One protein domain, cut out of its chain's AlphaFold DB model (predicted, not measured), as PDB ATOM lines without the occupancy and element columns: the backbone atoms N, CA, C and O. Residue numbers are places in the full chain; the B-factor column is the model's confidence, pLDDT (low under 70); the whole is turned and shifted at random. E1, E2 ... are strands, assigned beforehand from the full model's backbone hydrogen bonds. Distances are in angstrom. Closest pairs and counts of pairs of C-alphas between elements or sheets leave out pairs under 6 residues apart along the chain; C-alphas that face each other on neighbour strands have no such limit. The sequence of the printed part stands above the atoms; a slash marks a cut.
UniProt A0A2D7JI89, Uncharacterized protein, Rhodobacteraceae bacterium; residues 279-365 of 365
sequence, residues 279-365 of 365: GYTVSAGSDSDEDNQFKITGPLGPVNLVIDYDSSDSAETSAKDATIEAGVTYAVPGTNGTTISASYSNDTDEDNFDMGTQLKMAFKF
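Overview. This is residues 279 to 365 of the 365 residues of an uncharacterized protein of Rhodobacteraceae bacterium (UniProt A0A2D7JI89). A single twisted sheet of six strands laid side by side in chain order makes this domain, the chain running back and forth from E1 at one edge to short E6 at the other, with no named helix over either face. E3 and E4 form the middle of the sheet, and a long stretch with no named element, residues 346 to 358, loops out between E5 and E6. The printed part has 87 residues with six named strands, E1 to E6, in the sheet order E1 - E2 - E3 - E4 - E5 - E6, all antiparallel; the class is all strand. The whole is loose, with a radius of gyration of the C-alphas of 15.0 A, and elongated, spanning 49 by 29 by 18 A.

Arrangement. Start at the inner strands E3, residues 303 to 311, and E4, residues 322 to 331, a hairpin whose directions stand at 168 degrees; look there for N 306 and O 327, 2.8 A apart and within hydrogen-bond range. On one side of E3 find E2, residues 292 to 300, at 173 degrees to it, with N 296 and O 307 at 2.8 A. The neighbour of E2 on its other side is E1, residues 280 to 287, an edge strand, antiparallel to E2 at 170 degrees, with N 283 and O 295 at 2.8 A. Beside E4 look for E5, residues 339 to 345, at 169 degrees, where N 328 and O 342 are 2.8 A apart. The other edge strand is E6, residues 359 to 362, at 149 degrees to E5, with N 341 and O 360 at 3.0 A. The six strands form a meander, each the antiparallel neighbour of the one before. From edge to edge their lines turn by 67 degrees. E1 and E6 are apart, as are E3 and E6.

Along the chain. Find C-alpha 280 at (-0.217, 27.447, 167.989), where E1 begins; it runs 23.1 A to Asp 287. E2 covers 24.6 A from Asn 292, and E3 26.5 A from Val 303. E4 begins at C-alpha 322 (19.827, 27.255, 178.452) and runs 29.5 A to Ala 331. E5 measures 19.4 A, and E6 10.0 A, ending at C-alpha 362 (15.431, 33.229, 150.193).

Size, cuts and confidence. The C-alphas farthest apart are those of Ala 315 and Phe 365, 49.1 A. The printed part has no cut and ends at the chain's last residue, 365. The links E1 to E2 and E2 to E3 are tight, E3 to E4 and E4 to E5 short, and E5 to E6 long, with 13 residues. In the B-factor column the mean pLDDT of the printed part is 75.9; look for values under 70 at residue 290, residues 312 to 321 and residues 348 to 365.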
ATOM      1  N   GLY A 279      -4.386  27.824 167.376       89.56
ATOM      2  CA  GLY A 279      -3.595  27.629 166.155       89.56
ATOM      3  C   GLY A 279      -2.081  27.537 166.375       89.56
ATOM      4  O   GLY A 279      -1.365  27.261 165.418       89.56
ATOM      5  N   TYR A 280      -1.602  27.714 167.609       92.25
ATOM      6  CA  TYR A 280      -0.217  27.447 167.989       92.25
ATOM      7  C   TYR A 280      -0.077  26.021 168.499       92.25
ATOM      8  O   TYR A 280      -0.836  25.595 169.368       92.25
ATOM      9  N   THR A 281       0.917  25.305 167.997       94.62
ATOM     10  CA  THR A 281       1.424  24.079 168.606       94.62
ATOM     11  C   THR A 281       2.354  24.466 169.744       94.62
ATOM     12  O   THR A 281       3.312  25.207 169.537       94.62
ATOM     13  N   VAL A 282       2.060  23.976 170.943       94.75
ATOM     14  CA  VAL A 282       2.880  24.153 172.142       94.75
ATOM     15  C   VAL A 282       3.319  22.773 172.598       94.75
ATOM     16  O   VAL A 282       2.476  21.887 172.752       94.75
ATOM     17  N   SER A 283       4.612  22.584 172.823       94.56
ATOM     18  CA  SER A 283       5.158  21.361 173.397       94.56
ATOM     19  C   SER A 283       6.143  21.652 174.514       94.56
ATOM     20  O   SER A 283       6.825  22.671 174.500       94.56
ATOM     21  N   ALA A 284       6.199  20.746 175.479       93.12
ATOM     22  CA  ALA A 284       7.174  20.749 176.557       93.12
ATOM     23  C   ALA A 284       7.617  19.312 176.818       93.12
ATOM     24  O   ALA A 284       6.786  18.407 176.728       93.12
ATOM     25  N   GLY A 285       8.871  19.085 177.165       91.81
ATOM     26  CA  GLY A 285       9.366  17.756 177.477       91.81
ATOM     27  C   GLY A 285      10.701  17.772 178.191       91.81
ATOM     28  O   GLY A 285      11.289  18.829 178.396       91.81
ATOM     29  N   SER A 286      11.133  16.586 178.588       89.88
ATOM     30  CA  SER A 286      12.461  16.344 179.128       89.88
ATOM     31  C   SER A 286      12.900  14.919 178.825       89.88
ATOM     32  O   SER A 286      12.056  14.067 178.512       89.88
ATOM     33  N   ASP A 287      14.197  14.662 178.900       86.50
ATOM     34  CA  ASP A 287      14.774  13.360 178.606       86.50
ATOM     35  C   ASP A 287      15.933  12.968 179.544       86.50
ATOM     36  O   ASP A 287      16.180  13.572 180.590       86.50
ATOM     37  N   SER A 288      16.584  11.855 179.215       84.88
ATOM     38  CA  SER A 288      17.666  11.251 179.990       84.88
ATOM     39  C   SER A 288      18.952  12.043 180.018       84.88
ATOM     40  O   SER A 288      19.767  11.782 180.903       84.88
ATOM     41  N   ASP A 289      19.141  12.934 179.052       76.12
ATOM     42  CA  ASP A 289      20.304  13.810 179.026       76.12
ATOM     43  C   ASP A 289      20.040  15.055 179.887       76.12
ATOM     44  O   ASP A 289      20.885  15.936 179.976       76.12
ATOM     45  N   GLU A 290      18.925  15.028 180.640       69.31
ATOM     46  CA  GLU A 290      18.501  16.041 181.601       69.31
ATOM     47  C   GLU A 290      18.067  17.351 180.937       69.31
ATOM     48  O   GLU A 290      17.832  18.360 181.613       69.31
ATOM     49  N   ASP A 291      17.823  17.268 179.627       74.31
ATOM     50  CA  ASP A 291      17.408  18.382 178.808       74.31
ATOM     51  C   ASP A 291      15.949  18.739 179.099       74.31
ATOM     52  O   ASP A 291      15.103  17.859 179.284       74.31
ATOM     53  N   ASN A 292      15.620  20.031 179.181       82.12
ATOM     54  CA  ASN A 292      14.230  20.489 179.253       82.12
ATOM     55  C   ASN A 292      13.904  21.301 178.011       82.12
ATOM     56  O   ASN A 292      14.365  22.429 177.851       82.12
ATOM     57  N   GLN A 293      13.016  20.759 177.190       86.06
ATOM     58  CA  GLN A 293      12.635  21.352 175.920       86.06
ATOM     59  C   GLN A 293      11.266  22.009 176.027       86.06
ATOM     60  O   GLN A 293      10.303  21.414 176.517       86.06
ATOM     61  N   PHE A 294      11.140  23.228 175.521       89.94
ATOM     62  CA  PHE A 294       9.867  23.920 175.382       89.94
ATOM     63  C   PHE A 294       9.792  24.635 174.041       89.94
ATOM     64  O   PHE A 294      10.603  25.498 173.733       89.94
ATOM     65  N   LYS A 295       8.746  24.341 173.268       91.62
ATOM     66  CA  LYS A 295       8.581  24.868 171.917       91.62
ATOM     67  C   LYS A 295       7.185  25.414 171.689       91.62
ATOM     68  O   LYS A 295       6.182  24.767 171.988       91.62
ATOM     69  N   ILE A 296       7.112  26.591 171.083       93.00
ATOM     70  CA  ILE A 296       5.884  27.163 170.529       93.00
ATOM     71  C   ILE A 296       6.099  27.362 169.037       93.00
ATOM     72  O   ILE A 296       7.075  27.971 168.608       93.00
ATOM     73  N   THR A 297       5.173  26.889 168.215       93.06
ATOM     74  CA  THR A 297       5.171  27.163 166.777       93.06
ATOM     75  C   THR A 297       3.765  27.473 166.306       93.06
ATOM     76  O   THR A 297       2.826  26.749 166.627       93.06
ATOM     77  N   GLY A 298       3.589  28.537 165.530       92.00
ATOM     78  CA  GLY A 298       2.281  28.854 164.968       92.00
ATOM     79  C   GLY A 298       2.183  30.235 164.332       92.00
ATOM     80  O   GLY A 298       3.136  31.016 164.351       92.00
ATOM     81  N   PRO A 299       1.016  30.562 163.758       91.19
ATOM     82  CA  PRO A 299       0.824  31.793 163.012       91.19
ATOM     83  C   PRO A 299       0.662  33.005 163.938       91.19
ATOM     84  O   PRO A 299      -0.306  33.104 164.692       91.19
ATOM     85  N   LEU A 300       1.541  33.994 163.788       87.94
ATOM     86  CA  LEU A 300       1.408  35.331 164.363       87.94
ATOM     87  C   LEU A 300       0.973  36.311 163.261       87.94
ATOM     88  O   LEU A 300       1.748  37.113 162.741       87.94
ATOM     89  N   GLY A 301      -0.293  36.212 162.852       87.12
ATOM     90  CA  GLY A 301      -0.809  36.963 161.707       87.12
ATOM     91  C   GLY A 301      -0.224  36.438 160.387       87.12
ATOM     92  O   GLY A 301      -0.417  35.262 160.087       87.12
ATOM     93  N   PRO A 302       0.451  37.268 159.567       86.31
ATOM     94  CA  PRO A 302       1.003  36.829 158.285       86.31
ATOM     95  C   PRO A 302       2.339  36.076 158.407       86.31
ATOM     96  O   PRO A 302       2.841  35.582 157.399       86.31
ATOM     97  N   VAL A 303       2.938  36.029 159.601       88.62
ATOM     98  CA  VAL A 303       4.219  35.353 159.847       88.62
ATOM     99  C   VAL A 303       4.013  34.086 160.667       88.62
ATOM    100  O   VAL A 303       3.080  33.999 161.461       88.62
ATOM    101  N   ASN A 304       4.899  33.114 160.501       89.62
ATOM    102  CA  ASN A 304       5.003  31.962 161.383       89.62
ATOM    103  C   ASN A 304       6.027  32.267 162.480       89.62
ATOM    104  O   ASN A 304       7.165  32.609 162.161       89.62
ATOM    105  N   LEU A 305       5.615  32.164 163.739       91.00
ATOM    106  CA  LEU A 305       6.461  32.291 164.919       91.00
ATOM    107  C   LEU A 305       6.991  30.912 165.313       91.00
ATOM    108  O   LEU A 305       6.239  29.936 165.310       91.00
ATOM    109  N   VAL A 306       8.257  30.870 165.708       90.88
ATOM    110  CA  VAL A 306       8.890  29.755 166.410       90.88
ATOM    111  C   VAL A 306       9.571  30.326 167.649       90.88
ATOM    112  O   VAL A 306      10.279  31.327 167.553       90.88
ATOM    113  N   ILE A 307       9.327  29.720 168.803       89.69
ATOM    114  CA  ILE A 307      10.099  29.913 170.031       89.69
ATOM    115  C   ILE A 307      10.537  28.521 170.458       89.69
ATOM    116  O   ILE A 307       9.685  27.634 170.538       89.69
ATOM    117  N   ASP A 308      11.823  28.348 170.704       87.00
ATOM    118  CA  ASP A 308      12.432  27.130 171.214       87.00
ATOM    119  C   ASP A 308      13.237  27.470 172.468       87.00
ATOM    120  O   ASP A 308      13.836  28.543 172.578       87.00
ATOM    121  N   TYR A 309      13.180  26.583 173.440       85.81
ATOM    122  CA  TYR A 309      13.943  26.639 174.671       85.81
ATOM    123  C   TYR A 309      14.467  25.236 174.899       85.81
ATOM    124  O   TYR A 309      13.674  24.295 174.909       85.81
ATOM    125  N   ASP A 310      15.762  25.131 175.123       80.06
ATOM    126  CA  ASP A 310      16.434  23.913 175.533       80.06
ATOM    127  C   ASP A 310      17.361  24.228 176.710       80.06
ATOM    128  O   ASP A 310      17.845  25.354 176.835       80.06
ATOM    129  N   SER A 311      17.601  23.280 177.605       78.12
ATOM    130  CA  SER A 311      18.534  23.474 178.720       78.12
ATOM    131  C   SER A 311      19.334  22.223 178.960       78.12
ATOM    132  O   SER A 311      18.718  21.231 179.300       78.12
ATOM    133  N   SER A 312      20.661  22.296 178.919       68.56
ATOM    134  CA  SER A 312      21.530  21.117 179.021       68.56
ATOM    135  C   SER A 312      21.822  20.636 180.455       68.56
ATOM    136  O   SER A 312      22.795  19.921 180.685       68.56
ATOM    137  N   ASP A 313      21.076  21.120 181.453       64.25
ATOM    138  CA  ASP A 313      21.264  20.781 182.871       64.25
ATOM    139  C   ASP A 313      19.909  20.778 183.604       64.25
ATOM    140  O   ASP A 313      19.218  21.800 183.680       64.25
ATOM    141  N   SER A 314      19.526  19.632 184.184       54.84
ATOM    142  CA  SER A 314      18.269  19.491 184.941       54.84
ATOM    143  C   SER A 314      18.284  20.175 186.311       54.84
ATOM    144  O   SER A 314      17.222  20.396 186.909       54.84
ATOM    145  N   ALA A 315      19.467  20.482 186.844       56.44
ATOM    146  CA  ALA A 315      19.673  20.991 188.193       56.44
ATOM    147  C   ALA A 315      19.886  22.510 188.238       56.44
ATOM    148  O   ALA A 315      19.627  23.125 189.282       56.44
ATOM    149  N   GLU A 316      20.308  23.134 187.139       52.03
ATOM    150  CA  GLU A 316      20.568  24.571 187.087       52.03
ATOM    151  C   GLU A 316      19.539  25.329 186.237       52.03
ATOM    152  O   GLU A 316      19.529  25.307 185.016       52.03
ATOM    153  N   THR A 317      18.710  26.147 186.896       51.72
ATOM    154  CA  THR A 317      17.832  27.154 186.257       51.72
ATOM    155  C   THR A 317      18.603  28.380 185.737       51.72
ATOM    156  O   THR A 317      18.052  29.475 185.573       51.72
ATOM    157  N   SER A 318      19.909  28.218 185.538       55.47
ATOM    158  CA  SER A 318      20.847  29.227 185.076       55.47
ATOM    159  C   SER A 318      20.596  29.489 183.590       55.47
ATOM    160  O   SER A 318      20.811  28.631 182.745       55.47
ATOM    161  N   ALA A 319      20.191  30.715 183.241       54.50
ATOM    162  CA  ALA A 319      20.006  31.147 181.848       54.50
ATOM    163  C   ALA A 319      21.296  31.113 180.996       54.50
ATOM    164  O   ALA A 319      21.271  31.527 179.839       54.50
ATOM    165  N   LYS A 320      22.432  30.714 181.580       59.03
ATOM    166  CA  LYS A 320      23.715  30.583 180.892       59.03
ATOM    167  C   LYS A 320      23.846  29.242 180.163       59.03
ATOM    168  O   LYS A 320      24.546  29.197 179.163       59.03
ATOM    169  N   ASP A 321      23.160  28.214 180.652       62.81
ATOM    170  CA  ASP A 321      23.240  26.834 180.152       62.81
ATOM    171  C   ASP A 321      21.906  26.410 179.497       62.81
ATOM    172  O   ASP A 321      21.637  25.234 179.267       62.81
ATOM    173  N   ALA A 322      21.056  27.404 179.208       72.06
ATOM    174  CA  ALA A 322      19.827  27.255 178.452       72.06
ATOM    175  C   ALA A 322      19.921  28.004 177.122       72.06
ATOM    176  O   ALA A 322      20.220  29.204 177.089       72.06
ATOM    177  N   THR A 323      19.594  27.303 176.047       77.62
ATOM    178  CA  THR A 323      19.501  27.834 174.695       77.62
ATOM    179  C   THR A 323      18.070  28.295 174.446       77.62
ATOM    180  O   THR A 323      17.113  27.534 174.506       77.62
ATOM    181  N   ILE A 324      17.906  29.593 174.215       80.06
ATOM    182  CA  ILE A 324      16.660  30.252 173.847       80.06
ATOM    183  C   ILE A 324      16.789  30.712 172.410       80.06
ATOM    184  O   ILE A 324      17.616  31.569 172.083       80.06
ATOM    185  N   GLU A 325      15.863  30.245 171.589       81.69
ATOM    186  CA  GLU A 325      15.794  30.590 170.185       81.69
ATOM    187  C   GLU A 325      14.415  31.128 169.840       81.69
ATOM    188  O   GLU A 325      13.374  30.625 170.262       81.69
ATOM    189  N   ALA A 326      14.382  32.203 169.065       86.69
ATOM    190  CA  ALA A 326      13.136  32.798 168.616       86.69
ATOM    191  C   ALA A 326      13.271  33.238 167.169       86.69
ATOM    192  O   ALA A 326      14.252  33.871 166.787       86.69
ATOM    193  N   GLY A 327      12.260  32.952 166.357       87.31
ATOM    194  CA  GLY A 327      12.269  33.278 164.943       87.31
ATOM    195  C   GLY A 327      10.888  33.584 164.401       87.31
ATOM    196  O   GLY A 327       9.877  33.030 164.828       87.31
ATOM    197  N   VAL A 328      10.845  34.463 163.408       89.12
ATOM    198  CA  VAL A 328       9.656  34.720 162.600       89.12
ATOM    199  C   VAL A 328       9.979  34.489 161.136       89.12
ATOM    200  O   VAL A 328      11.030  34.899 160.652       89.12
ATOM    201  N   THR A 329       9.065  33.847 160.414       88.88
ATOM    202  CA  THR A 329       9.168  33.655 158.963       88.88
ATOM    203  C   THR A 329       7.925  34.185 158.274       88.88
ATOM    204  O   THR A 329       6.809  33.759 158.557       88.88
ATOM    205  N   TYR A 330       8.117  35.095 157.331       88.25
ATOM    206  CA  TYR A 330       7.088  35.612 156.444       88.25
ATOM    207  C   TYR A 330       7.228  34.974 155.063       88.25
ATOM    208  O   TYR A 330       8.257  35.132 154.407       88.25
ATOM    209  N   ALA A 331       6.189  34.286 154.596       87.12
ATOM    210  CA  ALA A 331       6.102  33.858 153.204       87.12
ATOM    211  C   ALA A 331       5.529  35.002 152.360       87.12
ATOM    212  O   ALA A 331       4.423  35.472 152.626       87.12
ATOM    213  N   VAL A 332       6.269  35.456 151.345       84.44
ATOM    214  CA  VAL A 332       5.868  36.608 150.525       84.44
ATOM    215  C   VAL A 332       4.708  36.201 149.602       84.44
ATOM    216  O   VAL A 332       4.898  35.356 148.718       84.44
ATOM    217  N   PRO A 333       3.503  36.785 149.753       86.50
ATOM    218  CA  PRO A 333       2.341  36.410 148.959       86.50
ATOM    219  C   PRO A 333       2.571  36.617 147.461       86.50
ATOM    220  O   PRO A 333       3.191  37.593 147.042       86.50
ATOM    221  N   GLY A 334       2.043  35.703 146.647       85.12
ATOM    222  CA  GLY A 334       2.166  35.768 145.187       85.12
ATOM    223  C   GLY A 334       3.540  35.362 144.641       85.12
ATOM    224  O   GLY A 334       3.761  35.471 143.437       85.12
ATOM    225  N   THR A 335       4.445  34.872 145.491       80.31
ATOM    226  CA  THR A 335       5.741  34.312 145.081       80.31
ATOM    227  C   THR A 335       5.747  32.790 145.214       80.31
ATOM    228  O   THR A 335       5.011  32.223 146.023       80.31
ATOM    229  N   ASN A 336       6.593  32.109 144.439       77.75
ATOM    230  CA  ASN A 336       6.748  30.659 144.524       77.75
ATOM    231  C   ASN A 336       7.759  30.269 145.614       77.75
ATOM    232  O   ASN A 336       8.817  29.722 145.319       77.75
ATOM    233  N   GLY A 337       7.441  30.562 146.877       75.25
ATOM    234  CA  GLY A 337       8.268  30.164 148.020       75.25
ATOM    235  C   GLY A 337       9.366  31.154 148.411       75.25
ATOM    236  O   GLY A 337      10.337  30.742 149.039       75.25
ATOM    237  N   THR A 338       9.227  32.444 148.074       81.31
ATOM    238  CA  THR A 338      10.097  33.481 148.649       81.31
ATOM    239  C   THR A 338       9.730  33.696 150.113       81.31
ATOM    240  O   THR A 338       8.559  33.920 150.441       81.31
ATOM    241  N   THR A 339      10.729  33.679 150.990       84.94
ATOM    242  CA  THR A 339      10.554  33.906 152.428       84.94
ATOM    243  C   THR A 339      11.501  34.981 152.946       84.94
ATOM    244  O   THR A 339      12.608  35.172 152.433       84.94
ATOM    245  N   ILE A 340      11.040  35.702 153.966       84.44
ATOM    246  CA  ILE A 340      11.842  36.617 154.777       84.44
ATOM    247  C   ILE A 340      11.784  36.089 156.203       84.44
ATOM    248  O   ILE A 340      10.688  35.981 156.756       84.44
ATOM    249  N   SER A 341      12.926  35.769 156.798       85.25
ATOM    250  CA  SER A 341      12.992  35.334 158.192       85.25
ATOM    251  C   SER A 341      13.957  36.178 159.007       85.25
ATOM    252  O   SER A 341      14.949  36.689 158.488       85.25
ATOM    253  N   ALA A 342      13.627  36.341 160.283       84.31
ATOM    254  CA  ALA A 342      14.481  36.953 161.289       84.31
ATOM    255  C   ALA A 342      14.474  36.064 162.530       84.31
ATOM    256  O   ALA A 342      13.399  35.638 162.959       84.31
ATOM    257  N   SER A 343      15.647  35.809 163.098       85.19
ATOM    258  CA  SER A 343      15.798  34.961 164.279       85.19
ATOM    259  C   SER A 343      16.887  35.453 165.229       85.19
ATOM    260  O   SER A 343      17.724  36.286 164.875       85.19
ATOM    261  N   TYR A 344      16.813  34.962 166.458       83.31
ATOM    262  CA  TYR A 344      17.722  35.202 167.569       83.31
ATOM    263  C   TYR A 344      18.024  33.865 168.245       83.31
ATOM    264  O   TYR A 344      17.096  33.085 168.451       83.31
ATOM    265  N   SER A 345      19.285  33.655 168.613       80.69
ATOM    266  CA  SER A 345      19.737  32.597 169.521       80.69
ATOM    267  C   SER A 345      20.720  33.199 170.530       80.69
ATOM    268  O   SER A 345      21.475  34.119 170.189       80.69
ATOM    269  N   ASN A 346      20.663  32.749 171.783       76.38
ATOM    270  CA  ASN A 346      21.649  33.090 172.814       76.38
ATOM    271  C   ASN A 346      22.791  32.064 172.911       76.38
ATOM    272  O   ASN A 346      23.730  32.320 173.666       76.38
ATOM    273  N   ASP A 347      22.719  30.958 172.169       70.81
ATOM    274  CA  ASP A 347      23.796  29.981 172.064       70.81
ATOM    275  C   ASP A 347      24.904  30.544 171.169       70.81
ATOM    276  O   ASP A 347      24.663  31.013 170.053       70.81
ATOM    277  N   THR A 348      26.122  30.593 171.704       61.16
ATOM    278  CA  THR A 348      27.289  31.133 170.998       61.16
ATOM    279  C   THR A 348      28.121  30.063 170.307       61.16
ATOM    280  O   THR A 348      28.958  30.418 169.473       61.16
ATOM    281  N   ASP A 349      27.924  28.795 170.674       55.44
ATOM    282  CA  ASP A 349      28.762  27.667 170.267       55.44
ATOM    283  C   ASP A 349      28.032  26.749 169.271       55.44
ATOM    284  O   ASP A 349      28.686  26.146 168.414       55.44
ATOM    285  N   GLU A 350      26.696  26.720 169.297       52.16
ATOM    286  CA  GLU A 350      25.865  26.025 168.315       52.16
ATOM    287  C   GLU A 350      24.948  26.991 167.539       52.16
ATOM    288  O   GLU A 350      23.825  27.290 167.931       52.16
ATOM    289  N   ASP A 351      25.367  27.402 166.337       47.62
ATOM    290  CA  ASP A 351      24.468  27.973 165.312       47.62
ATOM    291  C   ASP A 351      23.506  26.888 164.733       47.62
ATOM    292  O   ASP A 351      23.153  26.924 163.551       47.62
ATOM    293  N   ASN A 352      23.126  25.865 165.514       44.00
ATOM    294  CA  ASN A 352      22.492  24.636 165.014       44.00
ATOM    295  C   ASN A 352      20.975  24.713 164.817       44.00
ATOM    296  O   ASN A 352      20.386  23.750 164.318       44.00
ATOM    297  N   PHE A 353      20.332  25.859 165.054       49.12
ATOM    298  CA  PHE A 353      19.090  26.133 164.338       49.12
ATOM    299  C   PHE A 353      19.409  26.626 162.931       49.12
ATOM    300  O   PHE A 353      20.113  27.618 162.748       49.12
ATOM    301  N   ASP A 354      18.770  26.010 161.934       50.38
ATOM    302  CA  ASP A 354      18.870  26.276 160.484       50.38
ATOM    303  C   ASP A 354      18.696  27.769 160.071       50.38
ATOM    304  O   ASP A 354      18.824  28.142 158.895       50.38
ATOM    305  N   MET A 355      18.358  28.651 161.024       45.41
ATOM    306  CA  MET A 355      18.177  30.089 160.834       45.41
ATOM    307  C   MET A 355      19.146  31.008 161.613       45.41
ATOM    308  O   MET A 355      19.253  32.163 161.203       45.41
ATOM    309  N   GLY A 356      19.874  30.553 162.646       49.31
ATOM    310  CA  GLY A 356      20.854  31.349 163.424       49.31
ATOM    311  C   GLY A 356      20.366  32.731 163.914       49.31
ATOM    312  O   GLY A 356      19.187  33.067 163.811       49.31
ATOM    313  N   THR A 357      21.257  33.607 164.402       52.62
ATOM    314  CA  THR A 357      20.929  35.045 164.573       52.62
ATOM    315  C   THR A 357      21.093  35.770 163.236       52.62
ATOM    316  O   THR A 357      22.117  36.401 162.968       52.62
ATOM    317  N   GLN A 358      20.122  35.617 162.329       59.88
ATOM    318  CA  GLN A 358      20.252  36.088 160.947       59.88
ATOM    319  C   GLN A 358      18.951  36.699 160.410       59.88
ATOM    320  O   GLN A 358      17.842  36.295 160.758       59.88
ATOM    321  N   LEU A 359      19.097  37.675 159.508       60.09
ATOM    322  CA  LEU A 359      18.044  38.073 158.574       60.09
ATOM    323  C   LEU A 359      18.302  37.334 157.258       60.09
ATOM    324  O   LEU A 359      19.281  37.633 156.572       60.09
ATOM    325  N   LYS A 360      17.432  36.392 156.888       65.31
ATOM    326  CA  LYS A 360      17.569  35.604 155.654       65.31
ATOM    327  C   LYS A 360      16.465  35.973 154.670       65.31
ATOM    328  O   LYS A 360      15.285  36.019 155.009       65.31
ATOM    329  N   MET A 361      16.862  36.228 153.426       66.19
ATOM    330  CA  MET A 361      15.952  36.384 152.293       66.19
ATOM    331  C   MET A 361      16.242  35.260 151.302       66.19
ATOM    332  O   MET A 361      17.319  35.226 150.708       66.19
ATOM    333  N   ALA A 362      15.303  34.331 151.142       67.62
ATOM    334  CA  ALA A 362      15.431  33.229 150.193       67.62
ATOM    335  C   ALA A 362      14.522  33.483 148.990       67.62
ATOM    336  O   ALA A 362      13.323  33.696 149.153       67.62
ATOM    337  N   PHE A 363      15.089  33.447 147.783       53.75
ATOM    338  CA  PHE A 363      14.344  33.560 146.531       53.75
ATOM    339  C   PHE A 363      14.296  32.201 145.846       53.75
ATOM    340  O   PHE A 363      15.319  31.528 145.721       53.75
ATOM    341  N   LYS A 364      13.122  31.827 145.348       50.19
ATOM    342  CA  LYS A 364      12.958  30.689 144.449       50.19
ATOM    343  C   LYS A 364      12.345  31.211 143.153       50.19
ATOM    344  O   LYS A 364      11.227  31.727 143.163       50.19
ATOM    345  N   PHE A 365      13.146  31.171 142.089       51.94
ATOM    346  CA  PHE A 365      12.780  31.640 140.751       51.94
ATOM    347  C   PHE A 365      11.940  30.605 140.007       51.94
ATOM    348  O   PHE A 365      12.252  29.396 140.133       51.94
TER     349      PHE A 365